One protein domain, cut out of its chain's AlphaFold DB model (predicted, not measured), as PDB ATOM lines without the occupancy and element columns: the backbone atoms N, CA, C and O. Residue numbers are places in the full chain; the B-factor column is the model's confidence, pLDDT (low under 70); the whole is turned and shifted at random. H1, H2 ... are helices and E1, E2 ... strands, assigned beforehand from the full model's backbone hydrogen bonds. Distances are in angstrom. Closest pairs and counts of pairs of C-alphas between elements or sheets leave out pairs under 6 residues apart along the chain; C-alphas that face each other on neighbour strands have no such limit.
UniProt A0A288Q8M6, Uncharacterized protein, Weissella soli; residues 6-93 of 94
ATOM      1  N   ASP A   6    -181.740 155.380 -32.997       89.31
ATOM      2  CA  ASP A   6    -181.825 156.735 -32.461       89.31
ATOM      3  C   ASP A   6    -180.615 157.033 -31.570       89.31
ATOM      4  O   ASP A   6    -180.370 156.336 -30.584       89.31
ATOM      5  N   MET A   7    -179.837 158.060 -31.926       88.75
ATOM      6  CA  MET A   7    -178.690 158.496 -31.126       88.75
ATOM      7  C   MET A   7    -179.092 159.288 -29.875       88.75
ATOM      8  O   MET A   7    -178.292 159.387 -28.944       88.75
ATOM      9  N   HIS A   8    -180.303 159.851 -29.837       84.75
ATOM     10  CA  HIS A   8    -180.845 160.540 -28.667       84.75
ATOM     11  C   HIS A   8    -181.439 159.571 -27.636       84.75
ATOM     12  O   HIS A   8    -181.454 159.897 -26.449       84.75
ATOM     13  N   ASP A   9    -181.909 158.399 -28.074       83.44
ATOM     14  CA  ASP A   9    -182.545 157.378 -27.229       83.44
ATOM     15  C   ASP A   9    -181.988 155.978 -27.540       83.44
ATOM     16  O   ASP A   9    -182.620 155.142 -28.193       83.44
ATOM     17  N   GLN A  10    -180.744 155.738 -27.107       70.62
ATOM     18  CA  GLN A  10    -180.064 154.465 -27.341       70.62
ATOM     19  C   GLN A  10    -180.755 153.314 -26.605       70.62
ATOM     20  O   GLN A  10    -180.826 153.270 -25.374       70.62
ATOM     21  N   GLN A  11    -181.168 152.315 -27.380       71.75
ATOM     22  CA  GLN A  11    -181.633 151.037 -26.857       71.75
ATOM     23  C   GLN A  11    -180.409 150.200 -26.433       71.75
ATOM     24  O   GLN A  11    -179.513 150.016 -27.257       71.75
ATOM     25  N   PRO A  12    -180.357 149.649 -25.205       66.00
ATOM     26  CA  PRO A  12    -179.198 148.895 -24.703       66.00
ATOM     27  C   PRO A  12    -178.820 147.668 -25.542       66.00
ATOM     28  O   PRO A  12    -177.696 147.185 -25.465       66.00
ATOM     29  N   GLU A  13    -179.777 147.152 -26.311       69.12
ATOM     30  CA  GLU A  13    -179.635 145.962 -27.151       69.12
ATOM     31  C   GLU A  13    -178.998 146.247 -28.523       69.12
ATOM     32  O   GLU A  13    -178.685 145.297 -29.246       69.12
ATOM     33  N   ASN A  14    -178.851 147.526 -28.897       76.56
ATOM     34  CA  ASN A  14    -178.486 147.952 -30.244       76.56
ATOM     35  C   ASN A  14    -177.274 148.885 -30.215       76.56
ATOM     36  O   ASN A  14    -177.370 150.033 -29.780       76.56
ATOM     37  N   ASP A  15    -176.163 148.430 -30.783       83.62
ATOM     38  CA  ASP A  15    -174.986 149.269 -30.994       83.62
ATOM     39  C   ASP A  15    -174.902 149.680 -32.472       83.62
ATOM     40  O   ASP A  15    -174.991 148.840 -33.373       83.62
ATOM     41  N   LEU A  16    -174.718 150.980 -32.732       88.19
ATOM     42  CA  LEU A  16    -174.402 151.471 -34.073       88.19
ATOM     43  C   LEU A  16    -172.900 151.355 -34.303       88.19
ATOM     44  O   LEU A  16    -172.099 152.008 -33.627       88.19
ATOM     45  N   ILE A  17    -172.547 150.536 -35.285       87.81
ATOM     46  CA  ILE A  17    -171.178 150.237 -35.671       87.81
ATOM     47  C   ILE A  17    -170.858 150.910 -36.988       87.81
ATOM     48  O   ILE A  17    -171.612 150.821 -37.958       87.81
ATOM     49  N   VAL A  18    -169.682 151.520 -37.029       89.12
ATOM     50  CA  VAL A  18    -169.125 152.113 -38.234       89.12
ATOM     51  C   VAL A  18    -167.843 151.401 -38.610       89.12
ATOM     52  O   VAL A  18    -166.992 151.122 -37.759       89.12
ATOM     53  N   MET A  19    -167.705 151.137 -39.904       86.88
ATOM     54  CA  MET A  19    -166.491 150.618 -40.512       86.88
ATOM     55  C   MET A  19    -166.178 151.413 -41.775       86.88
ATOM     56  O   MET A  19    -166.994 151.461 -42.695       86.88
ATOM     57  N   PHE A  20    -164.990 152.006 -41.855       85.25
ATOM     58  CA  PHE A  20    -164.571 152.692 -43.072       85.25
ATOM     59  C   PHE A  20    -164.013 151.712 -44.095       85.25
ATOM     60  O   PHE A  20    -163.242 150.827 -43.733       85.25
ATOM     61  N   LYS A  21    -164.311 151.900 -45.387       81.38
ATOM     62  CA  LYS A  21    -163.801 151.035 -46.473       81.38
ATOM     63  C   LYS A  21    -162.281 150.855 -46.451       81.38
ATOM     64  O   LYS A  21    -161.801 149.761 -46.733       81.38
ATOM     65  N   HIS A  22    -161.531 151.902 -46.102       76.69
ATOM     66  CA  HIS A  22    -160.068 151.853 -46.027       76.69
ATOM     67  C   HIS A  22    -159.539 151.033 -44.839       76.69
ATOM     68  O   HIS A  22    -158.390 150.604 -44.871       76.69
ATOM     69  N   ASP A  23    -160.374 150.780 -43.830       68.69
ATOM     70  CA  ASP A  23    -160.056 149.934 -42.679       68.69
ATOM     71  C   ASP A  23    -160.507 148.470 -42.883       68.69
ATOM     72  O   ASP A  23    -160.259 147.619 -42.028       68.69
ATOM     73  N   ILE A  24    -161.144 148.139 -44.019       64.81
ATOM     74  CA  ILE A  24    -161.562 146.771 -44.387       64.81
ATOM     75  C   ILE A  24    -160.406 146.039 -45.086       64.81
ATOM     76  O   ILE A  24    -160.533 145.507 -46.188       64.81
ATOM     77  N   SER A  25    -159.240 146.011 -44.447       55.44
ATOM     78  CA  SER A  25    -158.111 145.187 -44.874       55.44
ATOM     79  C   SER A  25    -157.735 144.227 -43.746       55.44
ATOM     80  O   SER A  25    -157.052 144.617 -42.805       55.44
ATOM     81  N   TYR A  26    -158.162 142.970 -43.890       47.50
ATOM     82  CA  TYR A  26    -157.769 141.783 -43.115       47.50
ATOM     83  C   TYR A  26    -158.310 141.642 -41.669       47.50
ATOM     84  O   TYR A  26    -157.994 142.415 -40.771       47.50
ATOM     85  N   ASP A  27    -159.098 140.573 -41.482       51.69
ATOM     86  CA  ASP A  27    -159.573 139.870 -40.266       51.69
ATOM     87  C   ASP A  27    -160.260 140.630 -39.115       51.69
ATOM     88  O   ASP A  27    -161.171 140.084 -38.490       51.69
ATOM     89  N   VAL A  28    -159.908 141.879 -38.826       53.56
ATOM     90  CA  VAL A  28    -160.470 142.663 -37.712       53.56
ATOM     91  C   VAL A  28    -160.426 144.151 -38.058       53.56
ATOM     92  O   VAL A  28    -159.655 144.917 -37.487       53.56
ATOM     93  N   GLY A  29    -161.234 144.564 -39.037       63.00
ATOM     94  CA  GLY A  29    -161.365 145.977 -39.403       63.00
ATOM     95  C   GLY A  29    -161.658 146.860 -38.184       63.00
ATOM     96  O   GLY A  29    -162.289 146.416 -37.218       63.00
ATOM     97  N   ARG A  30    -161.180 148.109 -38.214       77.19
ATOM     98  CA  ARG A  30    -161.416 149.076 -37.136       77.19
ATOM     99  C   ARG A  30    -162.910 149.355 -37.025       77.19
ATOM    100  O   ARG A  30    -163.549 149.782 -37.983       77.19
ATOM    101  N   LYS A  31    -163.455 149.072 -35.845       82.44
ATOM    102  CA  LYS A  31    -164.865 149.285 -35.518       82.44
ATOM    103  C   LYS A  31    -164.983 150.505 -34.639       82.44
ATOM    104  O   LYS A  31    -164.261 150.614 -33.643       82.44
ATOM    105  N   TYR A  32    -165.923 151.367 -34.981       87.25
ATOM    106  CA  TYR A  32    -166.283 152.503 -34.158       87.25
ATOM    107  C   TYR A  32    -167.707 152.327 -33.646       87.25
ATOM    108  O   TYR A  32    -168.607 152.045 -34.432       87.25
ATOM    109  N   THR A  33    -167.903 152.492 -32.342       88.44
ATOM    110  CA  THR A  33    -169.216 152.493 -31.685       88.44
ATOM    111  C   THR A  33    -169.589 153.903 -31.277       88.44
ATOM    112  O   THR A  33    -168.722 154.689 -30.890       88.44
ATOM    113  N   PHE A  34    -170.873 154.238 -31.353       88.50
ATOM    114  CA  PHE A  34    -171.355 155.507 -30.818       88.50
ATOM    115  C   PHE A  34    -171.310 155.492 -29.280       88.50
ATOM    116  O   PHE A  34    -171.959 154.662 -28.643       88.50
ATOM    117  N   ASP A  35    -170.541 156.409 -28.685       86.19
ATOM    118  CA  ASP A  35    -170.489 156.636 -27.239       86.19
ATOM    119  C   ASP A  35    -171.398 157.829 -26.885       86.19
ATOM    120  O   ASP A  35    -171.024 158.987 -27.131       86.19
ATOM    121  N   PRO A  36    -172.574 157.590 -26.274       82.81
ATOM    122  CA  PRO A  36    -173.543 158.644 -25.977       82.81
ATOM    123  C   PRO A  36    -173.026 159.643 -24.935       82.81
ATOM    124  O   PRO A  36    -173.480 160.784 -24.900       82.81
ATOM    125  N   LYS A  37    -172.059 159.259 -24.089       83.56
ATOM    126  CA  LYS A  37    -171.475 160.173 -23.093       83.56
ATOM    127  C   LYS A  37    -170.548 161.190 -23.741       83.56
ATOM    128  O   LYS A  37    -170.384 162.286 -23.210       83.56
ATOM    129  N   LEU A  38    -169.916 160.809 -24.849       84.69
ATOM    130  CA  LEU A  38    -169.020 161.676 -25.608       84.69
ATOM    131  C   LEU A  38    -169.734 162.388 -26.759       84.69
ATOM    132  O   LEU A  38    -169.215 163.393 -27.236       84.69
ATOM    133  N   GLY A  39    -170.882 161.873 -27.208       87.81
ATOM    134  CA  GLY A  39    -171.548 162.341 -28.425       87.81
ATOM    135  C   GLY A  39    -170.704 162.084 -29.675       87.81
ATOM    136  O   GLY A  39    -170.768 162.854 -30.626       87.81
ATOM    137  N   LYS A  40    -169.860 161.043 -29.653       90.06
ATOM    138  CA  LYS A  40    -168.858 160.738 -30.686       90.06
ATOM    139  C   LYS A  40    -168.756 159.246 -30.933       90.06
ATOM    140  O   LYS A  40    -169.131 158.438 -30.087       90.06
ATOM    141  N   PHE A  41    -168.172 158.882 -32.065       89.88
ATOM    142  CA  PHE A  41    -167.805 157.507 -32.356       89.88
ATOM    143  C   PHE A  41    -166.428 157.198 -31.785       89.88
ATOM    144  O   PHE A  41    -165.471 157.924 -32.044       89.88
ATOM    145  N   ARG A  42    -166.304 156.121 -31.016       88.44
ATOM    146  CA  ARG A  42    -165.041 155.685 -30.423       88.44
ATOM    147  C   ARG A  42    -164.580 154.386 -31.058       88.44
ATOM    148  O   ARG A  42    -165.343 153.431 -31.161       88.44
ATOM    149  N   MET A  43    -163.306 154.336 -31.430       85.69
ATOM    150  CA  MET A  43    -162.705 153.114 -31.939       85.69
ATOM    151  C   MET A  43    -162.538 152.078 -30.828       85.69
ATOM    152  O   MET A  43    -162.059 152.383 -29.733       85.69
ATOM    153  N   HIS A  44    -162.875 150.825 -31.117       74.06
ATOM    154  CA  HIS A  44    -162.599 149.728 -30.199       74.06
ATOM    155  C   HIS A  44    -161.082 149.554 -30.017       74.06
ATOM    156  O   HIS A  44    -160.324 149.557 -30.982       74.06
ATOM    157  N   PHE A  45    -160.652 149.355 -28.766       67.25
ATOM    158  CA  PHE A  45    -159.262 149.079 -28.356       67.25
ATOM    159  C   PHE A  45    -158.247 150.228 -28.475       67.25
ATOM    160  O   PHE A  45    -157.100 150.046 -28.069       67.25
ATOM    161  N   GLU A  46    -158.654 151.415 -28.924       71.44
ATOM    162  CA  GLU A  46    -157.811 152.615 -28.933       71.44
ATOM    163  C   GLU A  46    -158.584 153.838 -28.404       71.44
ATOM    164  O   GLU A  46    -159.803 153.818 -28.238       71.44
ATOM    165  N   ASN A  47    -157.877 154.933 -28.117       76.44
ATOM    166  CA  ASN A  47    -158.488 156.198 -27.683       76.44
ATOM    167  C   ASN A  47    -158.741 157.152 -28.863       76.44
ATOM    168  O   ASN A  47    -158.645 158.368 -28.715       76.44
ATOM    169  N   VAL A  48    -159.042 156.595 -30.035       83.75
ATOM    170  CA  VAL A  48    -159.405 157.368 -31.224       83.75
ATOM    171  C   VAL A  48    -160.903 157.643 -31.190       83.75
ATOM    172  O   VAL A  48    -161.701 156.721 -31.007       83.75
ATOM    173  N   VAL A  49    -161.273 158.911 -31.364       87.88
ATOM    174  CA  VAL A  49    -162.663 159.359 -31.484       87.88
ATOM    175  C   VAL A  49    -162.867 160.094 -32.802       87.88
ATOM    176  O   VAL A  49    -161.960 160.778 -33.273       87.88
ATOM    177  N   VAL A  50    -164.052 159.939 -33.378       89.75
ATOM    178  CA  VAL A  50    -164.474 160.533 -34.648       89.75
ATOM    179  C   VAL A  50    -165.802 161.255 -34.420       89.75
ATOM    180  O   VAL A  50    -166.645 160.774 -33.654       89.75
ATOM    181  N   GLU A  51    -165.978 162.424 -35.033       93.00
ATOM    182  CA  GLU A  51    -167.217 163.189 -34.893       93.00
ATOM    183  C   GLU A  51    -168.369 162.508 -35.639       93.00
ATOM    184  O   GLU A  51    -168.176 161.811 -36.634       93.00
ATOM    185  N   VAL A  52    -169.601 162.749 -35.189       91.06
ATOM    186  CA  VAL A  52    -170.800 162.203 -35.844       91.06
ATOM    187  C   VAL A  52    -170.915 162.683 -37.298       91.06
ATOM    188  O   VAL A  52    -171.246 161.892 -38.180       91.06
ATOM    189  N   ALA A  53    -170.577 163.948 -37.567       90.56
ATOM    190  CA  ALA A  53    -170.597 164.515 -38.917       90.56
ATOM    191  C   ALA A  53    -169.589 163.832 -39.862       90.56
ATOM    192  O   ALA A  53    -169.916 163.570 -41.016       90.56
ATOM    193  N   ASP A  54    -168.410 163.457 -39.352       90.50
ATOM    194  CA  ASP A  54    -167.368 162.764 -40.125       90.50
ATOM    195  C   ASP A  54    -167.771 161.333 -40.518       90.50
ATOM    196  O   ASP A  54    -167.156 160.740 -41.404       90.50
ATOM    197  N   ILE A  55    -168.787 160.766 -39.857       90.25
ATOM    198  CA  ILE A  55    -169.409 159.495 -40.237       90.25
ATOM    199  C   ILE A  55    -170.577 159.733 -41.190       90.25
ATOM    200  O   ILE A  55    -170.622 159.140 -42.264       90.25
ATOM    201  N   ARG A  56    -171.521 160.598 -40.796       90.50
ATOM    202  CA  ARG A  56    -172.765 160.850 -41.534       90.50
ATOM    203  C   ARG A  56    -172.501 161.318 -42.961       90.50
ATOM    204  O   ARG A  56    -173.165 160.864 -43.889       90.50
ATOM    205  N   ASP A  57    -171.533 162.214 -43.125       89.56
ATOM    206  CA  ASP A  57    -171.271 162.886 -44.396       89.56
ATOM    207  C   ASP A  57    -170.194 162.147 -45.225       89.56
ATOM    208  O   ASP A  57    -169.792 162.611 -46.295       89.56
ATOM    209  N   ASN A  58    -169.727 160.980 -44.756       89.69
ATOM    210  CA  ASN A  58    -168.634 160.232 -45.368       89.69
ATOM    211  C   ASN A  58    -169.132 159.038 -46.207       89.69
ATOM    212  O   ASN A  58    -169.651 158.064 -45.661       89.69
ATOM    213  N   PRO A  59    -168.907 159.041 -47.534       87.81
ATOM    214  CA  PRO A  59    -169.370 157.980 -48.433       87.81
ATOM    215  C   PRO A  59    -168.615 156.649 -48.273       87.81
ATOM    216  O   PRO A  59    -169.000 155.636 -48.871       87.81
ATOM    217  N   ASP A  60    -167.522 156.638 -47.512       88.44
ATOM    218  CA  ASP A  60    -166.736 155.449 -47.202       88.44
ATOM    219  C   ASP A  60    -167.069 154.844 -45.837       88.44
ATOM    220  O   ASP A  60    -166.510 153.797 -45.506       88.44
ATOM    221  N   ALA A  61    -167.980 155.448 -45.070       88.69
ATOM    222  CA  ALA A  61    -168.496 154.880 -43.833       88.69
ATOM    223  C   ALA A  61    -169.609 153.864 -44.131       88.69
ATOM    224  O   ALA A  61    -170.686 154.209 -44.614       88.69
ATOM    225  N   ASN A  62    -169.358 152.596 -43.812       89.25
ATOM    226  CA  ASN A  62    -170.386 151.565 -43.791       89.25
ATOM    227  C   ASN A  62    -170.979 151.480 -42.382       89.25
ATOM    228  O   ASN A  62    -170.236 151.410 -41.398       89.25
ATOM    229  N   LEU A  63    -172.308 151.474 -42.303       89.94
ATOM    230  CA  LEU A  63    -173.064 151.524 -41.056       89.94
ATOM    231  C   LEU A  63    -173.788 150.200 -40.829       89.94
ATOM    232  O   LEU A  63    -174.434 149.657 -41.731       89.94
ATOM    233  N   TYR A  64    -173.696 149.699 -39.604       88.06
ATOM    234  CA  TYR A  64    -174.312 148.445 -39.200       88.06
ATOM    235  C   TYR A  64    -174.972 148.595 -37.835       88.06
ATOM    236  O   TYR A  64    -174.415 149.211 -36.931       88.06
ATOM    237  N   LEU A  65    -176.137 147.981 -37.673       87.56
ATOM    238  CA  LEU A  65    -176.710 147.690 -36.371       87.56
ATOM    239  C   LEU A  65    -176.187 146.345 -35.889       87.56
ATOM    240  O   LEU A  65    -176.360 145.328 -36.561       87.56
ATOM    241  N   GLN A  66    -175.578 146.345 -34.713       80.19
ATOM    242  CA  GLN A  66    -175.326 145.129 -33.963       80.19
ATOM    243  C   GLN A  66    -176.529 144.868 -33.060       80.19
ATOM    244  O   GLN A  66    -176.791 145.655 -32.153       80.19
ATOM    245  N   VAL A  67    -177.244 143.773 -33.313       70.25
ATOM    246  CA  VAL A  67    -178.356 143.304 -32.475       70.25
ATOM    247  C   VAL A  67    -177.829 142.148 -31.614       70.25
ATOM    248  O   VAL A  67    -177.046 141.331 -32.090       70.25
ATOM    249  N   HIS A  68    -178.183 142.132 -30.330       62.59
ATOM    250  CA  HIS A  68    -177.720 141.211 -29.277       62.59
ATOM    251  C   HIS A  68    -177.149 139.831 -29.699       62.59
ATOM    252  O   HIS A  68    -177.804 139.049 -30.386       62.59
ATOM    253  N   GLY A  69    -175.974 139.477 -29.142       48.66
ATOM    254  CA  GLY A  69    -175.425 138.116 -29.223       48.66
ATOM    255  C   GLY A  69    -174.036 137.860 -28.617       48.66
ATOM    256  O   GLY A  69    -173.799 136.750 -28.149       48.66
ATOM    257  N   GLN A  70    -173.105 138.822 -28.572       49.62
ATOM    258  CA  GLN A  70    -171.742 138.569 -28.062       49.62
ATOM    259  C   GLN A  70    -171.160 139.795 -27.347       49.62
ATOM    260  O   GLN A  70    -171.267 140.924 -27.822       49.62
ATOM    261  N   GLY A  71    -170.605 139.565 -26.154       43.75
ATOM    262  CA  GLY A  71    -170.263 140.592 -25.175       43.75
ATOM    263  C   GLY A  71    -169.226 141.612 -25.653       43.75
ATOM    264  O   GLY A  71    -168.238 141.277 -26.298       43.75
ATOM    265  N   GLN A  72    -169.417 142.863 -25.221       47.94
ATOM    266  CA  GLN A  72    -168.614 144.064 -25.516       47.94
ATOM    267  C   GLN A  72    -167.108 143.995 -25.155       47.94
ATOM    268  O   GLN A  72    -166.422 145.015 -25.175       47.94
ATOM    269  N   LYS A  73    -166.563 142.834 -24.773       49.25
ATOM    270  CA  LYS A  73    -165.206 142.705 -24.212       49.25
ATOM    271  C   LYS A  73    -164.275 141.756 -24.959       49.25
ATOM    272  O   LYS A  73    -163.088 141.734 -24.638       49.25
ATOM    273  N   GLU A  74    -164.758 141.016 -25.949       50.38
ATOM    274  CA  GLU A  74    -163.943 140.033 -26.663       50.38
ATOM    275  C   GLU A  74    -163.648 140.473 -28.102       50.38
ATOM    276  O   GLU A  74    -164.456 141.113 -28.779       50.38
ATOM    277  N   ARG A  75    -162.430 140.174 -28.568       52.50
ATOM    278  CA  ARG A  75    -162.028 140.387 -29.962       52.50
ATOM    279  C   ARG A  75    -162.667 139.296 -30.814       52.50
ATOM    280  O   ARG A  75    -162.052 138.255 -31.025       52.50
ATOM    281  N   HIS A  76    -163.879 139.536 -31.299       52.91
ATOM    282  CA  HIS A  76    -164.512 138.646 -32.267       52.91
ATOM    283  C   HIS A  76    -164.195 139.085 -33.704       52.91
ATOM    284  O   HIS A  76    -164.271 140.288 -34.008       52.91
ATOM    285  N   PRO A  77    -163.862 138.133 -34.596       55.28
ATOM    286  CA  PRO A  77    -163.873 138.369 -36.033       55.28
ATOM    287  C   PRO A  77    -165.209 138.983 -36.465       55.28
ATOM    288  O   PRO A  77    -166.258 138.705 -35.889       55.28
ATOM    289  N   ILE A  78    -165.187 139.821 -37.502       55.91
ATOM    290  CA  ILE A  78    -166.415 140.420 -38.063       55.91
ATOM    291  C   ILE A  78    -167.411 139.341 -38.519       55.91
ATOM    292  O   ILE A  78    -168.612 139.568 -38.452       55.91
ATOM    293  N   ALA A  79    -166.909 138.175 -38.933       54.16
ATOM    294  CA  ALA A  79    -167.710 137.059 -39.427       54.16
ATOM    295  C   ALA A  79    -168.611 136.392 -38.368       54.16
ATOM    296  O   ALA A  79    -169.563 135.719 -38.752       54.16
ATOM    297  N   ASP A  80    -168.344 136.592 -37.071       55.00
ATOM    298  CA  ASP A  80    -169.068 135.925 -35.976       55.00
ATOM    299  C   ASP A  80    -170.132 136.816 -35.303       55.00
ATOM    300  O   ASP A  80    -170.772 136.399 -34.337       55.00
ATOM    301  N   LEU A  81    -170.330 138.043 -35.797       60.31
ATOM    302  CA  LEU A  81    -171.256 139.026 -35.230       60.31
ATOM    303  C   LEU A  81    -172.427 139.287 -36.186       60.31
ATOM    304  O   LEU A  81    -172.225 139.483 -37.384       60.31
ATOM    305  N   ASP A  82    -173.649 139.316 -35.647       69.81
ATOM    306  CA  ASP A  82    -174.869 139.607 -36.411       69.81
ATOM    307  C   ASP A  82    -174.969 141.118 -36.685       69.81
ATOM    308  O   ASP A  82    -175.538 141.894 -35.911       69.81
ATOM    309  N   TYR A  83    -174.312 141.548 -37.765       77.81
ATOM    310  CA  TYR A  83    -174.353 142.917 -38.263       77.81
ATOM    311  C   TYR A  83    -175.421 143.066 -39.339       77.81
ATOM    312  O   TYR A  83    -175.298 142.537 -40.445       77.81
ATOM    313  N   GLN A  84    -176.434 143.875 -39.049       85.44
ATOM    314  CA  GLN A  84    -177.441 144.255 -40.028       85.44
ATOM    315  C   GLN A  84    -177.065 145.598 -40.651       85.44
ATOM    316  O   GLN A  84    -176.983 146.587 -39.924       85.44
ATOM    317  N   PRO A  85    -176.870 145.688 -41.977       88.00
ATOM    318  CA  PRO A  85    -176.691 146.974 -42.633       88.00
ATOM    319  C   PRO A  85    -177.844 147.933 -42.300       88.00
ATOM    320  O   PRO A  85    -179.020 147.542 -42.275       88.00
ATOM    321  N   ILE A  86    -177.491 149.188 -42.049       89.69
ATOM    322  CA  ILE A  86    -178.429 150.288 -41.838       89.69
ATOM    323  C   ILE A  86    -178.020 151.443 -42.749       89.69
ATOM    324  O   ILE A  86    -176.837 151.755 -42.876       89.69
ATOM    325  N   ALA A  87    -178.979 152.051 -43.432       91.06
ATOM    326  CA  ALA A  87    -178.708 153.225 -44.242       91.06
ATOM    327  C   ALA A  87    -178.580 154.473 -43.355       91.06
ATOM    328  O   ALA A  87    -179.183 154.563 -42.287       91.06
ATOM    329  N   ALA A  88    -177.789 155.454 -43.796       89.81
ATOM    330  CA  ALA A  88    -177.569 156.681 -43.029       89.81
ATOM    331  C   ALA A  88    -178.875 157.444 -42.752       89.81
ATOM    332  O   ALA A  88    -178.998 158.120 -41.740       89.81
ATOM    333  N   ASP A  89    -179.861 157.336 -43.632       92.25
ATOM    334  CA  ASP A  89    -181.160 157.977 -43.483       92.25
ATOM    335  C   ASP A  89    -182.058 157.219 -42.467       92.25
ATOM    336  O   ASP A  89    -182.897 157.814 -41.801       92.25
ATOM    337  N   GLU A  90    -181.826 155.932 -42.210       92.12
ATOM    338  CA  GLU A  90    -182.533 155.161 -41.171       92.12
ATOM    339  C   GLU A  90    -182.078 155.487 -39.729       92.12
ATOM    340  O   GLU A  90    -182.556 154.863 -38.774       92.12
ATOM    341  N   ILE A  91    -181.172 156.455 -39.552       91.50
ATOM    342  CA  ILE A  91    -180.603 156.875 -38.265       91.50
ATOM    343  C   ILE A  91    -181.104 158.275 -37.899       91.50
ATOM    344  O   ILE A  91    -180.986 159.217 -38.684       91.50
ATOM    345  N   ASN A  92    -181.609 158.431 -36.676       92.44
ATOM    346  CA  ASN A  92    -181.830 159.746 -36.082       92.44
ATOM    347  C   ASN A  92    -180.503 160.250 -35.493       92.44
ATOM    348  O   ASN A  92    -180.098 159.843 -34.402       92.44
ATOM    349  N   TRP A  93    -179.791 161.053 -36.283       89.88
ATOM    350  CA  TRP A  93    -178.504 161.645 -35.916       89.88
ATOM    351  C   TRP A  93    -178.673 162.757 -34.873       89.88
ATOM    352  O   TRP A  93    -179.691 163.446 -34.884       89.88
TER     353      TRP A  93
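AT A GLANCE: This is residues 6 to 93 of the 94 residues of an uncharacterized protein of Weissella soli (UniProt A0A288Q8M6). Little regular structure is present: one strongly twisted sheet of six strands, with the small helix H1 over one face and much of the rest in loops. The 88 printed residues run E1 E2 E3 E4 H1 E5 E6, mostly strand, 33 in named elements. The antiparallel sheet's order is E4 E3 E2 E1 E5 E6. The whole is compact, radius of gyration of the C-alphas 12.2 A, spanning 29 by 28 by 25 A.

IN THESE COORDINATES: E1, residues 14 to 20, begins at (-178.486, 147.952, -30.244) and spans 19.5 A. E2 is 32 to 35, E3 40 to 43, E4 49 to 51, H1 52 to 56. E5, 61 to 67, spans 19.0 A; E6, 83 to 85, ends at (-176.691, 146.974, -42.633).

HOW THE PARTS SIT: Within hydrogen-bond range are N 17 and O 64 of E1 and E5, 2.8 A. E1 to E4 form a meander, successive antiparallel neighbours: N 18 and O 32, 2.9 A; N 42 and O 33, 2.8 A; N 50 and O 41, 2.8 A. The hairpin E5 and E6 has N 65 and O 84, 2.8 A. H1, its O i to N i+4 pair within range, is on the sheet, height 8.0 A.

THE WHOLE: The printed part has no cut. Links E1 to E2 and E5 to E6 are long. pLDDT is under 70 at residues 12 to 13, 23 to 29, 45 and 68 to 82.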